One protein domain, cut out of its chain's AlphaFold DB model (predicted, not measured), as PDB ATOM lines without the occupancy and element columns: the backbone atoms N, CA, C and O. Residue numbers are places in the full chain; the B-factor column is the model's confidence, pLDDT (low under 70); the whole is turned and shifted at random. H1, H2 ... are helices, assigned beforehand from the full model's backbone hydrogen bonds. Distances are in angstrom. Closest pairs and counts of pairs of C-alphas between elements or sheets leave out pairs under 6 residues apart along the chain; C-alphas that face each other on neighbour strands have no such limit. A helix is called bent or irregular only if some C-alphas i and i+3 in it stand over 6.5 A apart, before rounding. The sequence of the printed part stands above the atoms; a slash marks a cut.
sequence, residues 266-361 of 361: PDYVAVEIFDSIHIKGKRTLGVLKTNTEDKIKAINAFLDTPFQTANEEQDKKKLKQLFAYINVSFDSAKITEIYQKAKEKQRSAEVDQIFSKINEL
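Overview. This is residues 266 to 361 of the 361 residues of an uncharacterized protein of Legionella wadsworthii (UniProt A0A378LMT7). One long helix, H4, packs with residues 335 to 346 at a steep tilt on a helical hairpin made of H2 and H3, and its far end, residues 348 to 359, sticks out from the body together with the last two residues. The very short helix H1, residues 267 to 270, lies near the start of the printed part and only just touches H4, and a long stretch with no named element, residues 271 to 291, leads from it to H2. The printed part has 96 residues with four named helices, H1, H2, H3 and H4 in that order, and no named strand; its class is all helix. It is loose, with a radius of gyration of the C-alphas of 15.7 A, and elongated, spanning 53 by 29 by 28 A.

Arrangement. H1, residues 267 to 270, and H4, residues 332 to 359, only just touch, with 3 pairs of C-alphas within 8 A; the closest are those of Val 269 and Ile 338, 6.3 A apart. H1 is apart from H2, residues 292 to 304, and from H3, residues 309 to 325. H2 and H3 form a helical hairpin: they touch at a shallow tilt of 13 degrees and run opposite ways, their closest C-alphas being those of Ile 299 and Leu 322, 6.0 A apart. H3 touches H2 with residues 319 to 325 alone. H2 and H4 only just touch, with 3 pairs of C-alphas within 8 A, at a steep tilt of 62 degrees and the same way; the closest C-alphas are those of Leu 303 and Ala 342, 6.2 A apart. H3 and H4 touch at a steep tilt of 65 degrees, opposite ways, with the C-alphas of Lys 316 and Ile 335 closest at 6.3 A. The helix packing is mostly crossed, at steep tilts, but only just: 1 of 3 pairs is at a shallow tilt. Every O i to N i+4 pair is within hydrogen-bond range in H2 and H4, and 11 of 13 are in H3; H1 is too short for such a pair.

Along the chain. H1 begins at C-alpha 267 (31.415, 10.358, 6.080). H2 measures 18.4 A from first to last C-alpha, and its C-alpha 292 is at (23.541, 26.185, 7.598). H3 measures 24.2 A, with a kink of 35 degrees near residue 316; it is irregular, C-alphas 310 and 313 being 8.5 A apart. H4 measures 41.0 A and ends at C-alpha 359 (14.911, -13.143, 4.666).

Size, cuts and confidence. The two C-alphas farthest apart are those of Gly 286 and Leu 361, at 53.9 A. Without residues 348 to 361, which stand free, the body spans 39 by 27 by 19 A. The printed part has no cut. The link from H1 to H2 is long, that from H2 to H3 tight and that from H3 to H4 short. The mean pLDDT of the printed part is 83.2; it is under 70 at residues 283 to 290, 309, 355 and 358 to 361.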
ATOM      1  N   PRO A 266      27.513  13.076   5.088       91.06
ATOM      2  CA  PRO A 266      27.960  11.692   4.989       91.06
ATOM      3  C   PRO A 266      29.482  11.582   5.134       91.06
ATOM      4  O   PRO A 266      30.202  12.414   4.584       91.06
ATOM      5  N   ASP A 267      29.980  10.528   5.787       90.44
ATOM      6  CA  ASP A 267      31.415  10.358   6.080       90.44
ATOM      7  C   ASP A 267      32.306  10.537   4.843       90.44
ATOM      8  O   ASP A 267      33.305  11.251   4.886       90.44
ATOM      9  N   TYR A 268      31.896   9.973   3.702       89.31
ATOM     10  CA  TYR A 268      32.629  10.063   2.435       89.31
ATOM     11  C   TYR A 268      32.685  11.474   1.827       89.31
ATOM     12  O   TYR A 268      33.480  11.715   0.923       89.31
ATOM     13  N   VAL A 269      31.839  12.395   2.295       90.88
ATOM     14  CA  VAL A 269      31.870  13.829   1.973       90.88
ATOM     15  C   VAL A 269      32.648  14.583   3.048       90.88
ATOM     16  O   VAL A 269      33.428  15.475   2.725       90.88
ATOM     17  N   ALA A 270      32.450  14.236   4.324       88.12
ATOM     18  CA  ALA A 270      33.086  14.901   5.454       88.12
ATOM     19  C   ALA A 270      34.620  14.798   5.400       88.12
ATOM     20  O   ALA A 270      35.295  15.799   5.637       88.12
ATOM     21  N   VAL A 271      35.167  13.640   5.005       86.56
ATOM     22  CA  VAL A 271      36.622  13.434   4.836       86.56
ATOM     23  C   VAL A 271      37.246  14.321   3.755       86.56
ATOM     24  O   VAL A 271      38.439  14.604   3.809       86.56
ATOM     25  N   GLU A 272      36.448  14.805   2.802       86.88
ATOM     26  CA  GLU A 272      36.907  15.706   1.739       86.88
ATOM     27  C   GLU A 272      36.941  17.178   2.195       86.88
ATOM     28  O   GLU A 272      37.473  18.044   1.494       86.88
ATOM     29  N   ILE A 273      36.381  17.494   3.371       85.38
ATOM     30  CA  ILE A 273      36.318  18.851   3.923       85.38
ATOM     31  C   ILE A 273      37.346  19.004   5.040       85.38
ATOM     32  O   ILE A 273      37.056  18.777   6.217       85.38
ATOM     33  N   PHE A 274      38.532  19.489   4.675       80.19
ATOM     34  CA  PHE A 274      39.600  19.791   5.628       80.19
ATOM     35  C   PHE A 274      39.143  20.703   6.780       80.19
ATOM     36  O   PHE A 274      38.282  21.578   6.621       80.19
ATOM     37  N   ASP A 275      39.800  20.569   7.935       72.88
ATOM     38  CA  ASP A 275      39.523  21.368   9.138       72.88
ATOM     39  C   ASP A 275      39.635  22.882   8.918       72.88
ATOM     40  O   ASP A 275      38.945  23.672   9.573       72.88
ATOM     41  N   SER A 276      40.469  23.285   7.959       70.75
ATOM     42  CA  SER A 276      40.678  24.672   7.547       70.75
ATOM     43  C   SER A 276      39.506  25.274   6.761       70.75
ATOM     44  O   SER A 276      39.389  26.500   6.694       70.75
ATOM     45  N   ILE A 277      38.619  24.454   6.185       80.06
ATOM     46  CA  ILE A 277      37.467  24.918   5.407       80.06
ATOM     47  C   ILE A 277      36.323  25.270   6.352       80.06
ATOM     48  O   ILE A 277      35.860  24.446   7.136       80.06
ATOM     49  N   HIS A 278      35.833  26.507   6.248       84.62
ATOM     50  CA  HIS A 278      34.724  26.983   7.064       84.62
ATOM     51  C   HIS A 278      33.370  26.706   6.395       84.62
ATOM     52  O   HIS A 278      32.970  27.421   5.470       84.62
ATOM     53  N   ILE A 279      32.629  25.739   6.934       87.75
ATOM     54  CA  ILE A 279      31.241  25.450   6.584       87.75
ATOM     55  C   ILE A 279      30.344  26.562   7.133       87.75
ATOM     56  O   ILE A 279      30.170  26.729   8.345       87.75
ATOM     57  N   LYS A 280      29.766  27.345   6.221       86.75
ATOM     58  CA  LYS A 280      28.818  28.418   6.530       86.75
ATOM     59  C   LYS A 280      27.856  28.603   5.379       86.75
ATOM     60  O   LYS A 280      28.256  28.886   4.253       86.75
ATOM     61  N   GLY A 281      26.566  28.561   5.680       83.19
ATOM     62  CA  GLY A 281      25.563  28.852   4.676       83.19
ATOM     63  C   GLY A 281      25.697  30.281   4.112       83.19
ATOM     64  O   GLY A 281      25.818  31.271   4.845       83.19
ATOM     65  N   LYS A 282      25.613  30.412   2.790       77.88
ATOM     66  CA  LYS A 282      25.451  31.704   2.106       77.88
ATOM     67  C   LYS A 282      24.059  32.271   2.379       77.88
ATOM     68  O   LYS A 282      23.099  31.510   2.424       77.88
ATOM     69  N   ARG A 283      23.918  33.581   2.573       69.81
ATOM     70  CA  ARG A 283      22.583  34.187   2.702       69.81
ATOM     71  C   ARG A 283      21.841  34.087   1.372       69.81
ATOM     72  O   ARG A 283      22.446  34.295   0.323       69.81
ATOM     73  N   THR A 284      20.550  33.798   1.435       66.88
ATOM     74  CA  THR A 284      19.642  34.045   0.312       66.88
ATOM     75  C   THR A 284      19.256  35.523   0.347       66.88
ATOM     76  O   THR A 284      19.054  36.076   1.431       66.88
ATOM     77  N   LEU A 285      19.200  36.179  -0.815       55.84
ATOM     78  CA  LEU A 285      18.776  37.578  -0.919       55.84
ATOM     79  C   LEU A 285      17.402  37.746  -0.236       55.84
ATOM     80  O   LEU A 285      16.500  36.954  -0.489       55.84
ATOM     81  N   GLY A 286      17.259  38.722   0.666       55.19
ATOM     82  CA  GLY A 286      16.007  38.969   1.401       55.19
ATOM     83  C   GLY A 286      15.788  38.149   2.684       55.19
ATOM     84  O   GLY A 286      14.837  38.424   3.407       55.19
ATOM     85  N   VAL A 287      16.668  37.198   3.033       56.56
ATOM     86  CA  VAL A 287      16.551  36.402   4.274       56.56
ATOM     87  C   VAL A 287      17.603  36.830   5.304       56.56
ATOM     88  O   VAL A 287      18.811  36.735   5.073       56.56
ATOM     89  N   LEU A 288      17.147  37.277   6.482       51.72
ATOM     90  CA  LEU A 288      18.005  37.812   7.553       51.72
ATOM     91  C   LEU A 288      18.873  36.746   8.250       51.72
ATOM     92  O   LEU A 288      19.948  37.066   8.767       51.72
ATOM     93  N   LYS A 289      18.439  35.480   8.258       58.56
ATOM     94  CA  LYS A 289      19.144  34.364   8.908       58.56
ATOM     95  C   LYS A 289      19.549  33.306   7.888       58.56
ATOM     96  O   LYS A 289      18.722  32.784   7.152       58.56
ATOM     97  N   THR A 290      20.830  32.953   7.879       65.69
ATOM     98  CA  THR A 290      21.288  31.760   7.173       65.69
ATOM     99  C   THR A 290      21.117  30.548   8.083       65.69
ATOM    100  O   THR A 290      21.778  30.493   9.120       65.69
ATOM    101  N   ASN A 291      20.321  29.556   7.676       83.12
ATOM    102  CA  ASN A 291      20.363  28.239   8.305       83.12
ATOM    103  C   ASN A 291      21.359  27.333   7.560       83.12
ATOM    104  O   ASN A 291      21.140  26.965   6.407       83.12
ATOM    105  N   THR A 292      22.503  27.050   8.189       88.44
ATOM    106  CA  THR A 292      23.541  26.185   7.598       88.44
ATOM    107  C   THR A 292      23.113  24.721   7.645       88.44
ATOM    108  O   THR A 292      23.363  24.000   6.687       88.44
ATOM    109  N   GLU A 293      22.398  24.305   8.693       89.12
ATOM    110  CA  GLU A 293      21.907  22.931   8.830       89.12
ATOM    111  C   GLU A 293      20.874  22.593   7.760       89.12
ATOM    112  O   GLU A 293      20.974  21.539   7.151       89.12
ATOM    113  N   ASP A 294      19.936  23.493   7.447       88.31
ATOM    114  CA  ASP A 294      18.946  23.238   6.382       88.31
ATOM    115  C   ASP A 294      19.606  23.069   5.009       88.31
ATOM    116  O   ASP A 294      19.153  22.288   4.175       88.31
ATOM    117  N   LYS A 295      20.718  23.770   4.776       89.94
ATOM    118  CA  LYS A 295      21.503  23.617   3.547       89.94
ATOM    119  C   LYS A 295      22.259  22.294   3.514       89.94
ATOM    120  O   LYS A 295      22.357  21.698   2.449       89.94
ATOM    121  N   ILE A 296      22.747  21.827   4.663       93.38
ATOM    122  CA  ILE A 296      23.327  20.487   4.797       93.38
ATOM    123  C   ILE A 296      22.244  19.420   4.596       93.38
ATOM    124  O   ILE A 296      22.453  18.495   3.822       93.38
ATOM    125  N   LYS A 297      21.044  19.592   5.164       91.38
ATOM    126  CA  LYS A 297      19.895  18.705   4.914       91.38
ATOM    127  C   LYS A 297      19.531  18.643   3.432       91.38
ATOM    128  O   LYS A 297      19.229  17.567   2.938       91.38
ATOM    129  N   ALA A 298      19.594  19.764   2.710       90.31
ATOM    130  CA  ALA A 298      19.374  19.782   1.264       90.31
ATOM    131  C   ALA A 298      20.470  19.034   0.481       90.31
ATOM    132  O   ALA A 298      20.162  18.403  -0.528       90.31
ATOM    133  N   ILE A 299      21.728  19.085   0.941       93.56
ATOM    134  CA  ILE A 299      22.818  18.259   0.395       93.56
ATOM    135  C   ILE A 299      22.517  16.779   0.642       93.56
ATOM    136  O   ILE A 299      22.527  16.008  -0.312       93.56
ATOM    137  N   ASN A 300      22.193  16.399   1.879       93.38
ATOM    138  CA  ASN A 300      21.899  15.011   2.240       93.38
ATOM    139  C   ASN A 300      20.707  14.471   1.452       93.38
ATOM    140  O   ASN A 300      20.845  13.471   0.769       93.38
ATOM    141  N   ALA A 301      19.589  15.201   1.419       92.19
ATOM    142  CA  ALA A 301      18.411  14.809   0.650       92.19
ATOM    143  C   ALA A 301      18.723  14.615  -0.844       92.19
ATOM    144  O   ALA A 301      18.167  13.725  -1.483       92.19
ATOM    145  N   PHE A 302      19.620  15.431  -1.411       92.94
ATOM    146  CA  PHE A 302      20.059  15.258  -2.794       92.94
ATOM    147  C   PHE A 302      20.955  14.025  -2.975       92.94
ATOM    148  O   PHE A 302      20.789  13.313  -3.957       92.94
ATOM    149  N   LEU A 303      21.864  13.756  -2.034       91.88
ATOM    150  CA  LEU A 303      22.732  12.570  -2.037       91.88
ATOM    151  C   LEU A 303      21.970  11.264  -1.754       91.88
ATOM    152  O   LEU A 303      22.390  10.212  -2.226       91.88
ATOM    153  N   ASP A 304      20.858  11.329  -1.025       88.38
ATOM    154  CA  ASP A 304      19.992  10.187  -0.712       88.38
ATOM    155  C   ASP A 304      18.987   9.888  -1.843       88.38
ATOM    156  O   ASP A 304      18.402   8.807  -1.888       88.38
ATOM    157  N   THR A 305      18.787  10.824  -2.781       86.88
ATOM    158  CA  THR A 305      17.905  10.622  -3.940       86.88
ATOM    159  C   THR A 305      18.635   9.826  -5.030       86.88
ATOM    160  O   THR A 305      19.713  10.256  -5.448       86.88
ATOM    161  N   PRO A 306      18.061   8.723  -5.556       84.69
ATOM    162  CA  PRO A 306      18.700   7.914  -6.594       84.69
ATOM    163  C   PRO A 306      19.136   8.731  -7.815       84.69
ATOM    164  O   PRO A 306      18.317   9.398  -8.457       84.69
ATOM    165  N   PHE A 307      20.424   8.662  -8.162       86.12
ATOM    166  CA  PHE A 307      20.953   9.361  -9.333       86.12
ATOM    167  C   PHE A 307      20.537   8.670 -10.633       86.12
ATOM    168  O   PHE A 307      20.749   7.470 -10.824       86.12
ATOM    169  N   GLN A 308      20.010   9.446 -11.579       77.06
ATOM    170  CA  GLN A 308      19.688   8.947 -12.913       77.06
ATOM    171  C   GLN A 308      20.882   9.162 -13.841       77.06
ATOM    172  O   GLN A 308      21.295  10.291 -14.084       77.06
ATOM    173  N   THR A 309      21.410   8.083 -14.427       69.75
ATOM    174  CA  THR A 309      22.606   8.140 -15.295       69.75
ATOM    175  C   THR A 309      22.445   9.102 -16.491       69.75
ATOM    176  O   THR A 309      23.433   9.645 -16.968       69.75
ATOM    177  N   ALA A 310      21.213   9.379 -16.936       75.56
ATOM    178  CA  ALA A 310      20.928  10.346 -18.002       75.56
ATOM    179  C   ALA A 310      21.185  11.823 -17.616       75.56
ATOM    180  O   ALA A 310      21.331  12.657 -18.504       75.56
ATOM    181  N   ASN A 311      21.271  12.142 -16.318       86.81
ATOM    182  CA  ASN A 311      21.377  13.513 -15.798       86.81
ATOM    183  C   ASN A 311      22.716  13.805 -15.103       86.81
ATOM    184  O   ASN A 311      22.847  14.824 -14.429       86.81
ATOM    185  N   GLU A 312      23.730  12.955 -15.286       88.50
ATOM    186  CA  GLU A 312      24.986  12.999 -14.524       88.50
ATOM    187  C   GLU A 312      25.656  14.387 -14.495       88.50
ATOM    188  O   GLU A 312      26.030  14.879 -13.429       88.50
ATOM    189  N   GLU A 313      25.771  15.064 -15.637       90.62
ATOM    190  CA  GLU A 313      26.375  16.403 -15.701       90.62
ATOM    191  C   GLU A 313      25.534  17.469 -14.980       90.62
ATOM    192  O   GLU A 313      26.067  18.368 -14.317       90.62
ATOM    193  N   GLN A 314      24.205  17.360 -15.054       90.25
ATOM    194  CA  GLN A 314      23.294  18.255 -14.344       90.25
ATOM    195  C   GLN A 314      23.346  18.011 -12.831       90.25
ATOM    196  O   GLN A 314      23.363  18.975 -12.057       90.25
ATOM    197  N   ASP A 315      23.449  16.752 -12.412       90.81
ATOM    198  CA  ASP A 315      23.552  16.357 -11.011       90.81
ATOM    199  C   ASP A 315      24.881  16.802 -10.398       90.81
ATOM    200  O   ASP A 315      24.883  17.420  -9.333       90.81
ATOM    201  N   LYS A 316      26.008  16.626 -11.103       92.81
ATOM    202  CA  LYS A 316      27.318  17.164 -10.687       92.81
ATOM    203  C   LYS A 316      27.296  18.689 -10.570       92.81
ATOM    204  O   LYS A 316      27.815  19.249  -9.599       92.81
ATOM    205  N   LYS A 317      26.665  19.387 -11.522       92.69
ATOM    206  CA  LYS A 317      26.509  20.851 -11.472       92.69
ATOM    207  C   LYS A 317      25.679  21.286 -10.264       92.69
ATOM    208  O   LYS A 317      26.064  22.233  -9.574       92.69
ATOM    209  N   LYS A 318      24.578  20.588  -9.977       92.44
ATOM    210  CA  LYS A 318      23.721  20.846  -8.813       92.44
ATOM    211  C   LYS A 318      24.444  20.538  -7.501       92.44
ATOM    212  O   LYS A 318      24.398  21.357  -6.588       92.44
ATOM    213  N   LEU A 319      25.192  19.441  -7.431       92.25
ATOM    214  CA  LEU A 319      26.009  19.078  -6.275       92.25
ATOM    215  C   LEU A 319      27.049  20.165  -5.963       92.25
ATOM    216  O   LEU A 319      27.151  20.632  -4.828       92.25
ATOM    217  N   LYS A 320      27.747  20.662  -6.993       93.56
ATOM    218  CA  LYS A 320      28.687  21.786  -6.862       93.56
ATOM    219  C   LYS A 320      28.006  23.056  -6.342       93.56
ATOM    220  O   LYS A 320      28.573  23.758  -5.505       93.56
ATOM    221  N   GLN A 321      26.789  23.356  -6.804       91.81
ATOM    222  CA  GLN A 321      26.003  24.495  -6.314       91.81
ATOM    223  C   GLN A 321      25.580  24.325  -4.848       91.81
ATOM    224  O   GLN A 321      25.697  25.275  -4.071       91.81
ATOM    225  N   LEU A 322      25.138  23.127  -4.456       92.44
ATOM    226  CA  LEU A 322      24.728  22.822  -3.084       92.44
ATOM    227  C   LEU A 322      25.896  22.975  -2.096       92.44
ATOM    228  O   LEU A 322      25.745  23.653  -1.079       92.44
ATOM    229  N   PHE A 323      27.089  22.470  -2.425       93.06
ATOM    230  CA  PHE A 323      28.283  22.700  -1.599       93.06
ATOM    231  C   PHE A 323      28.696  24.176  -1.562       93.06
ATOM    232  O   PHE A 323      28.986  24.725  -0.492       93.06
ATOM    233  N   ALA A 324      28.600  24.880  -2.693       90.00
ATOM    234  CA  ALA A 324      28.857  26.316  -2.727       90.00
ATOM    235  C   ALA A 324      27.885  27.103  -1.827       90.00
ATOM    236  O   ALA A 324      28.255  28.173  -1.330       90.00
ATOM    237  N   TYR A 325      26.671  26.596  -1.575       89.75
ATOM    238  CA  TYR A 325      25.724  27.205  -0.642       89.75
ATOM    239  C   TYR A 325      26.122  27.086   0.819       89.75
ATOM    240  O   TYR A 325      25.643  27.918   1.588       89.75
ATOM    241  N   ILE A 326      26.993  26.149   1.190       90.56
ATOM    242  CA  ILE A 326      27.616  26.059   2.519       90.56
ATOM    243  C   ILE A 326      29.063  26.571   2.531       90.56
ATOM    244  O   ILE A 326      29.798  26.329   3.485       90.56
ATOM    245  N   ASN A 327      29.447  27.331   1.498       88.56
ATOM    246  CA  ASN A 327      30.778  27.920   1.340       88.56
ATOM    247  C   ASN A 327      31.913  26.884   1.226       88.56
ATOM    248  O   ASN A 327      33.063  27.187   1.536       88.56
ATOM    249  N   VAL A 328      31.586  25.684   0.746       90.06
ATOM    250  CA  VAL A 328      32.546  24.636   0.395       90.06
ATOM    251  C   VAL A 328      32.685  24.613  -1.124       90.06
ATOM    252  O   VAL A 328      31.691  24.555  -1.848       90.06
ATOM    253  N   SER A 329      33.920  24.689  -1.614       89.50
ATOM    254  CA  SER A 329      34.223  24.690  -3.045       89.50
ATOM    255  C   SER A 329      35.055  23.464  -3.377       89.50
ATOM    256  O   SER A 329      36.229  23.405  -3.029       89.50
ATOM    257  N   PHE A 330      34.443  22.512  -4.071       89.44
ATOM    258  CA  PHE A 330      35.135  21.356  -4.625       89.44
ATOM    259  C   PHE A 330      35.491  21.596  -6.094       89.44
ATOM    260  O   PHE A 330      34.733  22.231  -6.846       89.44
ATOM    261  N   ASP A 331      36.649  21.085  -6.503       90.31
ATOM    262  CA  ASP A 331      37.004  20.980  -7.914       90.31
ATOM    263  C   ASP A 331      36.169  19.892  -8.617       90.31
ATOM    264  O   ASP A 331      35.370  19.178  -8.007       90.31
ATOM    265  N   SER A 332      36.306  19.792  -9.939       90.19
ATOM    266  CA  SER A 332      35.520  18.841 -10.733       90.19
ATOM    267  C   SER A 332      35.848  17.377 -10.418       90.19
ATOM    268  O   SER A 332      34.966  16.523 -10.532       90.19
ATOM    269  N   ALA A 333      37.083  17.081 -10.003       91.12
ATOM    270  CA  ALA A 333      37.498  15.728  -9.650       91.12
ATOM    271  C   ALA A 333      36.822  15.286  -8.346       91.12
ATOM    272  O   ALA A 333      36.183  14.237  -8.310       91.12
ATOM    273  N   LYS A 334      36.844  16.141  -7.320       91.06
ATOM    274  CA  LYS A 334      36.201  15.900  -6.024       91.06
ATOM    275  C   LYS A 334      34.685  15.800  -6.128       91.06
ATOM    276  O   LYS A 334      34.083  14.938  -5.498       91.06
ATOM    277  N   ILE A 335      34.053  16.616  -6.974       93.19
ATOM    278  CA  ILE A 335      32.617  16.476  -7.264       93.19
ATOM    279  C   ILE A 335      32.303  15.124  -7.919       93.19
ATOM    280  O   ILE A 335      31.299  14.503  -7.573       93.19
ATOM    281  N   THR A 336      33.155  14.653  -8.833       92.31
ATOM    282  CA  THR A 336      32.978  13.345  -9.485       92.31
ATOM    283  C   THR A 336      33.147  12.198  -8.490       92.31
ATOM    284  O   THR A 336      32.328  11.286  -8.474       92.31
ATOM    285  N   GLU A 337      34.153  12.280  -7.620       92.19
ATOM    286  CA  GLU A 337      34.405  11.301  -6.560       92.19
ATOM    287  C   GLU A 337      33.226  11.208  -5.577       92.19
ATOM    288  O   GLU A 337      32.726  10.116  -5.309       92.19
ATOM    289  N   ILE A 338      32.716  12.348  -5.095       93.19
ATOM    290  CA  ILE A 338      31.546  12.385  -4.202       93.19
ATOM    291  C   ILE A 338      30.315  11.782  -4.891       93.19
ATOM    292  O   ILE A 338      29.576  11.022  -4.268       93.19
ATOM    293  N   TYR A 339      30.098  12.097  -6.171       93.06
ATOM    294  CA  TYR A 339      28.988  11.556  -6.956       93.06
ATOM    295  C   TYR A 339      29.077  10.026  -7.108       93.06
ATOM    296  O   TYR A 339      28.084   9.327  -6.909       93.06
ATOM    297  N   GLN A 340      30.265   9.488  -7.401       91.75
ATOM    298  CA  GLN A 340      30.489   8.043  -7.522       91.75
ATOM    299  C   GLN A 340      30.272   7.315  -6.192       91.75
ATOM    300  O   GLN A 340      29.485   6.370  -6.150       91.75
ATOM    301  N   LYS A 341      30.871   7.805  -5.096       91.94
ATOM    302  CA  LYS A 341      30.695   7.224  -3.752       91.94
ATOM    303  C   LYS A 341      29.227   7.239  -3.311       91.94
ATOM    304  O   LYS A 341      28.748   6.286  -2.701       91.94
ATOM    305  N   ALA A 342      28.484   8.291  -3.656       90.81
ATOM    306  CA  ALA A 342      27.053   8.360  -3.377       90.81
ATOM    307  C   ALA A 342      26.256   7.306  -4.172       90.81
ATOM    308  O   ALA A 342      25.426   6.606  -3.597       90.81
ATOM    309  N   LYS A 343      26.553   7.125  -5.468       89.69
ATOM    310  CA  LYS A 343      25.926   6.094  -6.317       89.69
ATOM    311  C   LYS A 343      26.229   4.672  -5.830       89.69
ATOM    312  O   LYS A 343      25.351   3.813  -5.857       89.69
ATOM    313  N   GLU A 344      27.456   4.417  -5.383       87.88
ATOM    314  CA  GLU A 344      27.853   3.137  -4.782       87.88
ATOM    315  C   GLU A 344      27.075   2.855  -3.493       87.88
ATOM    316  O   GLU A 344      26.528   1.763  -3.340       87.88
ATOM    317  N   LYS A 345      26.940   3.856  -2.615       87.25
ATOM    318  CA  LYS A 345      26.178   3.742  -1.364       87.25
ATOM    319  C   LYS A 345      24.677   3.521  -1.593       87.25
ATOM    320  O   LYS A 345      24.046   2.762  -0.862       87.25
ATOM    321  N   GLN A 346      24.096   4.158  -2.610       85.19
ATOM    322  CA  GLN A 346      22.704   3.915  -3.012       85.19
ATOM    323  C   GLN A 346      22.506   2.468  -3.480       85.19
ATOM    324  O   GLN A 346      21.574   1.800  -3.040       85.19
ATOM    325  N   ARG A 347      23.431   1.947  -4.299       83.06
ATOM    326  CA  ARG A 347      23.392   0.554  -4.769       83.06
ATOM    327  C   ARG A 347      23.521  -0.455  -3.634       83.06
ATOM    328  O   ARG A 347      22.801  -1.445  -3.638       83.06
ATOM    329  N   SER A 348      24.415  -0.226  -2.670       79.44
ATOM    330  CA  SER A 348      24.542  -1.128  -1.519       79.44
ATOM    331  C   SER A 348      23.264  -1.142  -0.677       79.44
ATOM    332  O   SER A 348      22.797  -2.213  -0.312       79.44
ATOM    333  N   ALA A 349      22.637   0.020  -0.458       76.69
ATOM    334  CA  ALA A 349      21.371   0.112   0.271       76.69
ATOM    335  C   ALA A 349      20.204  -0.587  -0.456       76.69
ATOM    336  O   ALA A 349      19.369  -1.218   0.190       76.69
ATOM    337  N   GLU A 350      20.142  -0.509  -1.789       77.81
ATOM    338  CA  GLU A 350      19.162  -1.252  -2.596       77.81
ATOM    339  C   GLU A 350      19.362  -2.771  -2.475       77.81
ATOM    340  O   GLU A 350      18.394  -3.512  -2.302       77.81
ATOM    341  N   VAL A 351      20.614  -3.235  -2.517       74.50
ATOM    342  CA  VAL A 351      20.965  -4.653  -2.359       74.50
ATOM    343  C   VAL A 351      20.604  -5.158  -0.957       74.50
ATOM    344  O   VAL A 351      19.956  -6.198  -0.841       74.50
ATOM    345  N   ASP A 352      20.920  -4.402   0.094       72.50
ATOM    346  CA  ASP A 352      20.576  -4.748   1.480       72.50
ATOM    347  C   ASP A 352      19.053  -4.812   1.701       72.50
ATOM    348  O   ASP A 352      18.556  -5.712   2.380       72.50
ATOM    349  N   GLN A 353      18.280  -3.911   1.079       72.12
ATOM    350  CA  GLN A 353      16.812  -3.960   1.116       72.12
ATOM    351  C   GLN A 353      16.241  -5.194   0.410       72.12
ATOM    352  O   GLN A 353      15.242  -5.755   0.866       72.12
ATOM    353  N   ILE A 354      16.851  -5.619  -0.700       73.19
ATOM    354  CA  ILE A 354      16.459  -6.841  -1.408       73.19
ATOM    355  C   ILE A 354      16.746  -8.063  -0.526       73.19
ATOM    356  O   ILE A 354      15.860  -8.897  -0.351       73.19
ATOM    357  N   PHE A 355      17.929  -8.144   0.088       68.19
ATOM    358  CA  PHE A 355      18.279  -9.243   0.996       68.19
ATOM    359  C   PHE A 355      17.404  -9.285   2.256       68.19
ATOM    360  O   PHE A 355      16.987 -10.367   2.663       68.19
ATOM    361  N   SER A 356      17.063  -8.133   2.843       70.62
ATOM    362  CA  SER A 356      16.146  -8.065   3.990       70.62
ATOM    363  C   SER A 356      14.760  -8.608   3.640       70.62
ATOM    364  O   SER A 356      14.209  -9.400   4.396       70.62
ATOM    365  N   LYS A 357      14.219  -8.251   2.466       70.38
ATOM    366  CA  LYS A 357      12.918  -8.753   1.994       70.38
ATOM    367  C   LYS A 357      12.927 -10.244   1.665       70.38
ATOM    368  O   LYS A 357      11.895 -10.886   1.791       70.38
ATOM    369  N   ILE A 358      14.065 -10.786   1.231       69.56
ATOM    370  CA  ILE A 358      14.218 -12.225   0.976       69.56
ATOM    371  C   ILE A 358      14.247 -13.014   2.290       69.56
ATOM    372  O   ILE A 358      13.691 -14.099   2.332       69.56
ATOM    373  N   ASN A 359      14.850 -12.477   3.356       58.34
ATOM    374  CA  ASN A 359      14.911 -13.143   4.666       58.34
ATOM    375  C   ASN A 359      13.611 -13.029   5.489       58.34
ATOM    376  O   ASN A 359      13.476 -13.708   6.506       58.34
ATOM    377  N   GLU A 360      12.686 -12.152   5.093       62.78
ATOM    378  CA  GLU A 360      11.339 -12.027   5.675       62.78
ATOM    379  C   GLU A 360      10.296 -12.939   4.994       62.78
ATOM    380  O   GLU A 360       9.170 -13.048   5.488       62.78
ATOM    381  N   LEU A 361      10.662 -13.580   3.876       52.12
ATOM    382  CA  LEU A 361       9.879 -14.587   3.146       52.12
ATOM    383  C   LEU A 361      10.353 -15.996   3.509       52.12
ATOM    384  O   LEU A 361       9.479 -16.892   3.567       52.12
TER     385      LEU A 361